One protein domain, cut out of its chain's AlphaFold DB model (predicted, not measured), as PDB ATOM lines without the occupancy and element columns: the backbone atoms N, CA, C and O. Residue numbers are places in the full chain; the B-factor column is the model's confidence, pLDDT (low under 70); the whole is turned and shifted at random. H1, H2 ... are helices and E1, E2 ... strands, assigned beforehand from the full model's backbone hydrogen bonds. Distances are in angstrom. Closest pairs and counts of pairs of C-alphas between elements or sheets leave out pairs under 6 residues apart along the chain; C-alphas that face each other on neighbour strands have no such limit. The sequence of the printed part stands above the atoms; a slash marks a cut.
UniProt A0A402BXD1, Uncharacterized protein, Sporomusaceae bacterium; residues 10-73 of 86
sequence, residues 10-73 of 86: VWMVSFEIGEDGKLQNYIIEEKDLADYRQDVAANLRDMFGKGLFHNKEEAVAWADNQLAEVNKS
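Overview. This is residues 10 to 73 of the 86 residues of an uncharacterized protein of Sporomusaceae bacterium (UniProt A0A402BXD1). A two-stranded hairpin, E1 and E2, has the long helix H2 packed along it, while the short helix H1 is set off near the end where E1 begins and E2 ends. The printed part has 64 residues, in the order E1, E2, H1, H2; the sheet E1 - E2 is antiparallel and the class is mixed, helices and strands. It is elongated, spanning 37 by 24 by 17 A, and only just compact, close to loose, with a radius of gyration of the C-alphas of 12.8 A.

Arrangement. E1, residues 10 to 17, and E2, residues 23 to 32, form a hairpin, antiparallel at 155 degrees; N 12 and O 29 are within hydrogen-bond range at 2.8 A. Residues 11 to 12 of E1 also pair, antiparallel, with residues 52 to 53. The closest C-alphas of E2 and H2, residues 56 to 73, are those of Leu 23 and Leu 67, 6.1 A apart. For E1 and H2 they are Trp 11 and Lys 56, 5.8 A. H1, residues 38 to 46, is apart from E1 and H2. In H1 and H2 every O i to N i+4 pair is within hydrogen-bond range.

Along the chain. E1 begins at C-alpha 10 (9.778, -34.614, 28.206) and is 22.3 A long; E2 is 25.8 A, H1 12.7 A. H2, 26.1 A, ends at C-alpha 73 (-4.421, -9.464, 34.174).

Size, cuts and confidence. The C-alphas farthest apart, Arg 37 and Lys 72, are 38.6 A apart. The printed part has no cut and no long link. Residues 70 to 73 are under pLDDT 70.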
ATOM      1  N   VAL A  10      10.152 -36.020  28.136       90.50
ATOM      2  CA  VAL A  10       9.778 -34.614  28.206       90.50
ATOM      3  C   VAL A  10       8.459 -34.455  28.949       90.50
ATOM      4  O   VAL A  10       7.603 -35.336  28.959       90.50
ATOM      5  N   TRP A  11       8.291 -33.297  29.565       92.25
ATOM      6  CA  TRP A  11       7.128 -32.919  30.348       92.25
ATOM      7  C   TRP A  11       6.372 -31.838  29.595       92.25
ATOM      8  O   TRP A  11       6.877 -30.727  29.416       92.25
ATOM      9  N   MET A  12       5.173 -32.183  29.131       90.62
ATOM     10  CA  MET A  12       4.290 -31.284  28.400       90.62
ATOM     11  C   MET A  12       3.232 -30.716  29.337       90.62
ATOM     12  O   MET A  12       2.481 -31.460  29.961       90.62
ATOM     13  N   VAL A  13       3.171 -29.394  29.414       91.38
ATOM     14  CA  VAL A  13       2.174 -28.630  30.152       91.38
ATOM     15  C   VAL A  13       1.020 -28.309  29.213       91.38
ATOM     16  O   VAL A  13       1.199 -27.607  28.217       91.38
ATOM     17  N   SER A  14      -0.172 -28.770  29.567       89.88
ATOM     18  CA  SER A  14      -1.417 -28.406  28.893       89.88
ATOM     19  C   SER A  14      -2.298 -27.644  29.871       89.88
ATOM     20  O   SER A  14      -2.477 -28.067  31.012       89.88
ATOM     21  N   PHE A  15      -2.854 -26.518  29.437       88.31
ATOM     22  CA  PHE A  15      -3.757 -25.733  30.271       88.31
ATOM     23  C   PHE A  15      -5.212 -26.036  29.950       88.31
ATOM     24  O   PHE A  15      -5.605 -26.135  28.789       88.31
ATOM     25  N   GLU A  16      -6.016 -26.112  30.999       89.12
ATOM     26  CA  GLU A  16      -7.462 -26.147  30.891       89.12
ATOM     27  C   GLU A  16      -7.994 -24.714  30.870       89.12
ATOM     28  O   GLU A  16      -7.806 -23.934  31.813       89.12
ATOM     29  N   ILE A  17      -8.652 -24.368  29.767       84.88
ATOM     30  CA  ILE A  17      -9.312 -23.081  29.586       84.88
ATOM     31  C   ILE A  17     -10.762 -23.247  30.039       84.88
ATOM     32  O   ILE A  17     -11.499 -24.066  29.493       84.88
ATOM     33  N   GLY A  18     -11.163 -22.475  31.048       81.31
ATOM     34  CA  GLY A  18     -12.546 -22.433  31.510       81.31
ATOM     35  C   GLY A  18     -13.485 -21.744  30.526       81.31
ATOM     36  O   GLY A  18     -13.047 -21.072  29.596       81.31
ATOM     37  N   GLU A  19     -14.790 -21.836  30.781       81.56
ATOM     38  CA  GLU A  19     -15.828 -21.172  29.971       81.56
ATOM     39  C   GLU A  19     -15.637 -19.644  29.881       81.56
ATOM     40  O   GLU A  19     -16.006 -19.025  28.888       81.56
ATOM     41  N   ASP A  20     -14.977 -19.049  30.879       79.88
ATOM     42  CA  ASP A  20     -14.616 -17.625  30.939       79.88
ATOM     43  C   ASP A  20     -13.411 -17.259  30.037       79.88
ATOM     44  O   ASP A  20     -12.940 -16.122  30.046       79.88
ATOM     45  N   GLY A  21     -12.845 -18.227  29.306       75.06
ATOM     46  CA  GLY A  21     -11.652 -18.047  28.471       75.06
ATOM     47  C   GLY A  21     -10.344 -17.895  29.258       75.06
ATOM     48  O   GLY A  21      -9.305 -17.593  28.674       75.06
ATOM     49  N   LYS A  22     -10.374 -18.096  30.581       78.56
ATOM     50  CA  LYS A  22      -9.209 -18.010  31.474       78.56
ATOM     51  C   LYS A  22      -8.633 -19.389  31.761       78.56
ATOM     52  O   LYS A  22      -9.370 -20.371  31.828       78.56
ATOM     53  N   LEU A  23      -7.322 -19.441  31.992       83.81
ATOM     54  CA  LEU A  23      -6.656 -20.638  32.501       83.81
ATOM     55  C   LEU A  23      -7.217 -20.942  33.896       83.81
ATOM     56  O   LEU A  23      -7.101 -20.109  34.796       83.81
ATOM     57  N   GLN A  24      -7.850 -22.102  34.064       82.56
ATOM     58  CA  GLN A  24      -8.357 -22.556  35.365       82.56
ATOM     59  C   GLN A  24      -7.422 -23.566  36.014       82.56
ATOM     60  O   GLN A  24      -7.258 -23.568  37.231       82.56
ATOM     61  N   ASN A  25      -6.815 -24.423  35.198       87.50
ATOM     62  CA  ASN A  25      -5.975 -25.499  35.678       87.50
ATOM     63  C   ASN A  25      -4.889 -25.839  34.654       87.50
ATOM     64  O   ASN A  25      -4.928 -25.386  33.507       87.50
ATOM     65  N   TYR A  26      -3.924 -26.647  35.070       90.56
ATOM     66  CA  TYR A  26      -2.911 -27.215  34.197       90.56
ATOM     67  C   TYR A  26      -2.709 -28.689  34.514       90.56
ATOM     68  O   TYR A  26      -2.840 -29.135  35.653       90.56
ATOM     69  N   ILE A  27      -2.366 -29.441  33.483       92.19
ATOM     70  CA  ILE A  27      -1.935 -30.826  33.582       92.19
ATOM     71  C   ILE A  27      -0.530 -30.925  33.007       92.19
ATOM     72  O   ILE A  27      -0.181 -30.218  32.063       92.19
ATOM     73  N   ILE A  28       0.280 -31.796  33.598       91.75
ATOM     74  CA  ILE A  28       1.617 -32.094  33.095       91.75
ATOM     75  C   ILE A  28       1.654 -33.562  32.725       91.75
ATOM     76  O   ILE A  28       1.478 -34.431  33.582       91.75
ATOM     77  N   GLU A  29       1.889 -33.822  31.450       91.62
ATOM     78  CA  GLU A  29       1.992 -35.160  30.895       91.62
ATOM     79  C   GLU A  29       3.450 -35.495  30.591       91.62
ATOM     80  O   GLU A  29       4.172 -34.709  29.980       91.62
ATOM     81  N   GLU A  30       3.870 -36.688  30.996       90.69
ATOM     82  CA  GLU A  30       5.139 -37.274  30.575       90.69
ATOM     83  C   GLU A  30       4.979 -37.833  29.155       90.69
ATOM     84  O   GLU A  30       4.033 -38.580  28.877       90.69
ATOM     85  N   LYS A  31       5.875 -37.455  28.244       87.12
ATOM     86  CA  LYS A  31       5.931 -37.956  26.866       87.12
ATOM     87  C   LYS A  31       7.352 -38.408  26.558       87.12
ATOM     88  O   LYS A  31       8.303 -37.762  26.976       87.12
ATOM     89  N   ASP A  32       7.496 -39.482  25.795       87.50
ATOM     90  CA  ASP A  32       8.796 -39.949  25.314       87.50
ATOM     91  C   ASP A  32       8.971 -39.550  23.849       87.50
ATOM     92  O   ASP A  32       8.341 -40.143  22.975       87.50
ATOM     93  N   LEU A  33       9.807 -38.546  23.564       83.06
ATOM     94  CA  LEU A  33      10.074 -38.093  22.194       83.06
ATOM     95  C   LEU A  33      10.743 -39.172  21.336       83.06
ATOM     96  O   LEU A  33      10.666 -39.082  20.110       83.06
ATOM     97  N   ALA A  34      11.355 -40.187  21.950       81.56
ATOM     98  CA  ALA A  34      11.969 -41.295  21.229       81.56
ATOM     99  C   ALA A  34      10.937 -42.189  20.509       81.56
ATOM    100  O   ALA A  34      11.269 -42.772  19.475       81.56
ATOM    101  N   ASP A  35       9.691 -42.249  20.994       79.94
ATOM    102  CA  ASP A  35       8.583 -42.970  20.341       79.94
ATOM    103  C   ASP A  35       7.946 -42.161  19.191       79.94
ATOM    104  O   ASP A  35       7.285 -42.698  18.298       79.94
ATOM    105  N   TYR A  36       8.177 -40.845  19.157       79.50
ATOM    106  CA  TYR A  36       7.622 -39.974  18.128       79.50
ATOM    107  C   TYR A  36       8.450 -39.987  16.839       79.50
ATOM    108  O   TYR A  36       9.677 -40.078  16.821       79.50
ATOM    109  N   ARG A  37       7.760 -39.810  15.704       82.94
ATOM    110  CA  ARG A  37       8.423 -39.584  14.409       82.94
ATOM    111  C   ARG A  37       9.307 -38.338  14.489       82.94
ATOM    112  O   ARG A  37       8.915 -37.349  15.108       82.94
ATOM    113  N   GLN A  38      10.443 -38.354  13.792       82.62
ATOM    114  CA  GLN A  38      11.428 -37.264  13.811       82.62
ATOM    115  C   GLN A  38      10.817 -35.882  13.532       82.62
ATOM    116  O   GLN A  38      11.158 -34.924  14.219       82.62
ATOM    117  N   ASP A  39       9.873 -35.773  12.592       85.31
ATOM    118  CA  ASP A  39       9.167 -34.518  12.296       85.31
ATOM    119  C   ASP A  39       8.321 -34.008  13.473       85.31
ATOM    120  O   ASP A  39       8.227 -32.804  13.716       85.31
ATOM    121  N   VAL A  40       7.705 -34.920  14.229       83.25
ATOM    122  CA  VAL A  40       6.890 -34.575  15.402       83.25
ATOM    123  C   VAL A  40       7.795 -34.186  16.567       83.25
ATOM    124  O   VAL A  40       7.552 -33.163  17.201       83.25
ATOM    125  N   ALA A  41       8.883 -34.927  16.788       83.25
ATOM    126  CA  ALA A  41       9.888 -34.579  17.787       83.25
ATOM    127  C   ALA A  41      10.545 -33.217  17.498       83.25
ATOM    128  O   ALA A  41      10.790 -32.442  18.419       83.25
ATOM    129  N   ALA A  42      10.776 -32.878  16.224       83.69
ATOM    130  CA  ALA A  42      11.287 -31.568  15.825       83.69
ATOM    131  C   ALA A  42      10.291 -30.432  16.123       83.69
ATOM    132  O   ALA A  42      10.698 -29.388  16.627       83.69
ATOM    133  N   ASN A  43       8.993 -30.642  15.879       85.44
ATOM    134  CA  ASN A  43       7.956 -29.666  16.241       85.44
ATOM    135  C   ASN A  43       7.814 -29.510  17.759       85.44
ATOM    136  O   ASN A  43       7.726 -28.394  18.261       85.44
ATOM    137  N   LEU A  44       7.833 -30.620  18.502       82.44
ATOM    138  CA  LEU A  44       7.815 -30.598  19.965       82.44
ATOM    139  C   LEU A  44       9.034 -29.849  20.509       82.44
ATOM    140  O   LEU A  44       8.900 -29.050  21.432       82.44
ATOM    141  N   ARG A  45      10.198 -30.005  19.869       83.12
ATOM    142  CA  ARG A  45      11.401 -29.253  20.229       83.12
ATOM    143  C   ARG A  45      11.261 -27.737  20.087       83.12
ATOM    144  O   ARG A  45      11.862 -27.022  20.880       83.12
ATOM    145  N   ASP A  46      10.457 -27.233  19.152       86.50
ATOM    146  CA  ASP A  46      10.179 -25.787  19.051       86.50
ATOM    147  C   ASP A  46       9.333 -25.259  20.227       86.50
ATOM    148  O   ASP A  46       9.399 -24.080  20.597       86.50
ATOM    149  N   MET A  47       8.568 -26.155  20.860       82.19
ATOM    150  CA  MET A  47       7.768 -25.856  22.048       82.19
ATOM    151  C   MET A  47       8.574 -25.926  23.355       82.19
ATOM    152  O   MET A  47       8.016 -25.640  24.421       82.19
ATOM    153  N   PHE A  48       9.877 -26.241  23.306       84.62
ATOM    154  CA  PHE A  48      10.727 -26.178  24.496       84.62
ATOM    155  C   PHE A  48      10.741 -24.778  25.107       84.62
ATOM    156  O   PHE A  48      10.953 -23.779  24.420       84.62
ATOM    157  N   GLY A  49      10.492 -24.707  26.414       79.38
ATOM    158  CA  GLY A  49      10.387 -23.442  27.145       79.38
ATOM    159  C   GLY A  49       9.053 -22.704  26.967       79.38
ATOM    160  O   GLY A  49       8.854 -21.662  27.588       79.38
ATOM    161  N   LYS A  50       8.129 -23.228  26.147       83.44
ATOM    162  CA  LYS A  50       6.783 -22.669  25.901       83.44
ATOM    163  C   LYS A  50       5.663 -23.631  26.320       83.44
ATOM    164  O   LYS A  50       4.571 -23.588  25.761       83.44
ATOM    165  N   GLY A  51       5.951 -24.529  27.260       84.75
ATOM    166  CA  GLY A  51       5.043 -25.600  27.673       84.75
ATOM    167  C   GLY A  51       5.629 -27.002  27.522       84.75
ATOM    168  O   GLY A  51       5.011 -27.945  27.992       84.75
ATOM    169  N   LEU A  52       6.812 -27.166  26.926       89.44
ATOM    170  CA  LEU A  52       7.554 -28.430  26.934       89.44
ATOM    171  C   LEU A  52       8.883 -28.264  27.675       89.44
ATOM    172  O   LEU A  52       9.595 -27.285  27.445       89.44
ATOM    173  N   PHE A  53       9.226 -29.209  28.551       90.25
ATOM    174  CA  PHE A  53      10.419 -29.126  29.402       90.25
ATOM    175  C   PHE A  53      11.064 -30.497  29.618       90.25
ATOM    176  O   PHE A  53      10.383 -31.514  29.629       90.25
ATOM    177  N   HIS A  54      12.383 -30.544  29.822       88.25
ATOM    178  CA  HIS A  54      13.078 -31.791  30.195       88.25
ATOM    179  C   HIS A  54      12.934 -32.119  31.686       88.25
ATOM    180  O   HIS A  54      13.167 -33.249  32.104       88.25
ATOM    181  N   ASN A  55      12.555 -31.132  32.501       89.31
ATOM    182  CA  ASN A  55      12.405 -31.278  33.939       89.31
ATOM    183  C   ASN A  55      10.954 -30.990  34.354       89.31
ATOM    184  O   ASN A  55      10.396 -29.942  34.024       89.31
ATOM    185  N   LYS A  56      10.363 -31.918  35.115       89.56
ATOM    186  CA  LYS A  56       9.013 -31.789  35.670       89.56
ATOM    187  C   LYS A  56       8.863 -30.577  36.586       89.56
ATOM    188  O   LYS A  56       7.856 -29.887  36.512       89.56
ATOM    189  N   GLU A  57       9.828 -30.328  37.462       91.25
ATOM    190  CA  GLU A  57       9.792 -29.223  38.424       91.25
ATOM    191  C   GLU A  57       9.803 -27.871  37.704       91.25
ATOM    192  O   GLU A  57       9.044 -26.975  38.065       91.25
ATOM    193  N   GLU A  58      10.600 -27.753  36.637       90.00
ATOM    194  CA  GLU A  58      10.631 -26.561  35.785       90.00
ATOM    195  C   GLU A  58       9.295 -26.364  35.057       90.00
ATOM    196  O   GLU A  58       8.756 -25.256  35.047       90.00
ATOM    197  N   ALA A  59       8.708 -27.449  34.540       90.62
ATOM    198  CA  ALA A  59       7.383 -27.429  33.925       90.62
ATOM    199  C   ALA A  59       6.294 -26.959  34.901       90.62
ATOM    200  O   ALA A  59       5.478 -26.109  34.545       90.62
ATOM    201  N   VAL A  60       6.299 -27.473  36.139       91.06
ATOM    202  CA  VAL A  60       5.366 -27.067  37.206       91.06
ATOM    203  C   VAL A  60       5.540 -25.590  37.538       91.06
ATOM    204  O   VAL A  60       4.560 -24.851  37.542       91.06
ATOM    205  N   ALA A  61       6.774 -25.150  37.793       91.31
ATOM    206  CA  ALA A  61       7.051 -23.765  38.162       91.31
ATOM    207  C   ALA A  61       6.635 -22.788  37.052       91.31
ATOM    208  O   ALA A  61       6.062 -21.733  37.332       91.31
ATOM    209  N   TRP A  62       6.885 -23.148  35.792       90.69
ATOM    210  CA  TRP A  62       6.446 -22.355  34.651       90.69
ATOM    211  C   TRP A  62       4.917 -22.328  34.527       90.69
ATOM    212  O   TRP A  62       4.343 -21.254  34.358       90.69
ATOM    213  N   ALA A  63       4.247 -23.475  34.664       89.38
ATOM    214  CA  ALA A  63       2.790 -23.568  34.576       89.38
ATOM    215  C   ALA A  63       2.082 -22.754  35.670       89.38
ATOM    216  O   ALA A  63       1.149 -22.001  35.380       89.38
ATOM    217  N   ASP A  64       2.569 -22.855  36.908       88.25
ATOM    218  CA  ASP A  64       2.083 -22.078  38.050       88.25
ATOM    219  C   ASP A  64       2.254 -20.572  37.804       88.25
ATOM    220  O   ASP A  64       1.325 -19.786  38.005       88.25
ATOM    221  N   ASN A  65       3.404 -20.173  37.252       88.00
ATOM    222  CA  ASN A  65       3.656 -18.786  36.884       88.00
ATOM    223  C   ASN A  65       2.676 -18.275  35.815       88.00
ATOM    224  O   ASN A  65       2.145 -17.179  35.972       88.00
ATOM    225  N   GLN A  66       2.378 -19.065  34.777       85.56
ATOM    226  CA  GLN A  66       1.403 -18.679  33.745       85.56
ATOM    227  C   GLN A  66      -0.009 -18.503  34.320       85.56
ATOM    228  O   GLN A  66      -0.690 -17.523  34.006       85.56
ATOM    229  N   LEU A  67      -0.446 -19.403  35.205       82.00
ATOM    230  CA  LEU A  67      -1.729 -19.269  35.900       82.00
ATOM    231  C   LEU A  67      -1.776 -18.034  36.800       82.00
ATOM    232  O   LEU A  67      -2.772 -17.305  36.797       82.00
ATOM    233  N   ALA A  68      -0.693 -17.756  37.526       79.12
ATOM    234  CA  ALA A  68      -0.580 -16.561  38.352       79.12
ATOM    235  C   ALA A  68      -0.585 -15.266  37.513       79.12
ATOM    236  O   ALA A  68      -1.212 -14.284  37.912       79.12
ATOM    237  N   GLU A  69       0.076 -15.251  36.354       70.56
ATOM    238  CA  GLU A  69       0.121 -14.113  35.423       70.56
ATOM    239  C   GLU A  69      -1.251 -13.839  34.788       70.56
ATOM    240  O   GLU A  69      -1.698 -12.689  34.745       70.56
ATOM    241  N   VAL A  70      -1.979 -14.883  34.372       66.50
ATOM    242  CA  VAL A  70      -3.348 -14.738  33.843       66.50
ATOM    243  C   VAL A  70      -4.304 -14.202  34.908       66.50
ATOM    244  O   VAL A  70      -5.139 -13.344  34.614       66.50
ATOM    245  N   ASN A  71      -4.138 -14.617  36.165       57.50
ATOM    246  CA  ASN A  71      -4.929 -14.083  37.275       57.50
ATOM    247  C   ASN A  71      -4.562 -12.620  37.612       57.50
ATOM    248  O   ASN A  71      -5.391 -11.849  38.093       57.50
ATOM    249  N   LYS A  72      -3.339 -12.182  37.288       57.97
ATOM    250  CA  LYS A  72      -2.892 -10.790  37.472       57.97
ATOM    251  C   LYS A  72      -3.385  -9.817  36.396       57.97
ATOM    252  O   LYS A  72      -3.207  -8.609  36.561       57.97
ATOM    253  N   SER A  73      -4.055 -10.287  35.341       48.75
ATOM    254  CA  SER A  73      -4.421  -9.464  34.174       48.75
ATOM    255  C   SER A  73      -5.497  -8.381  34.415       48.75
ATOM    256  O   SER A  73      -5.842  -7.647  33.495       48.75
TER     257      SER A  73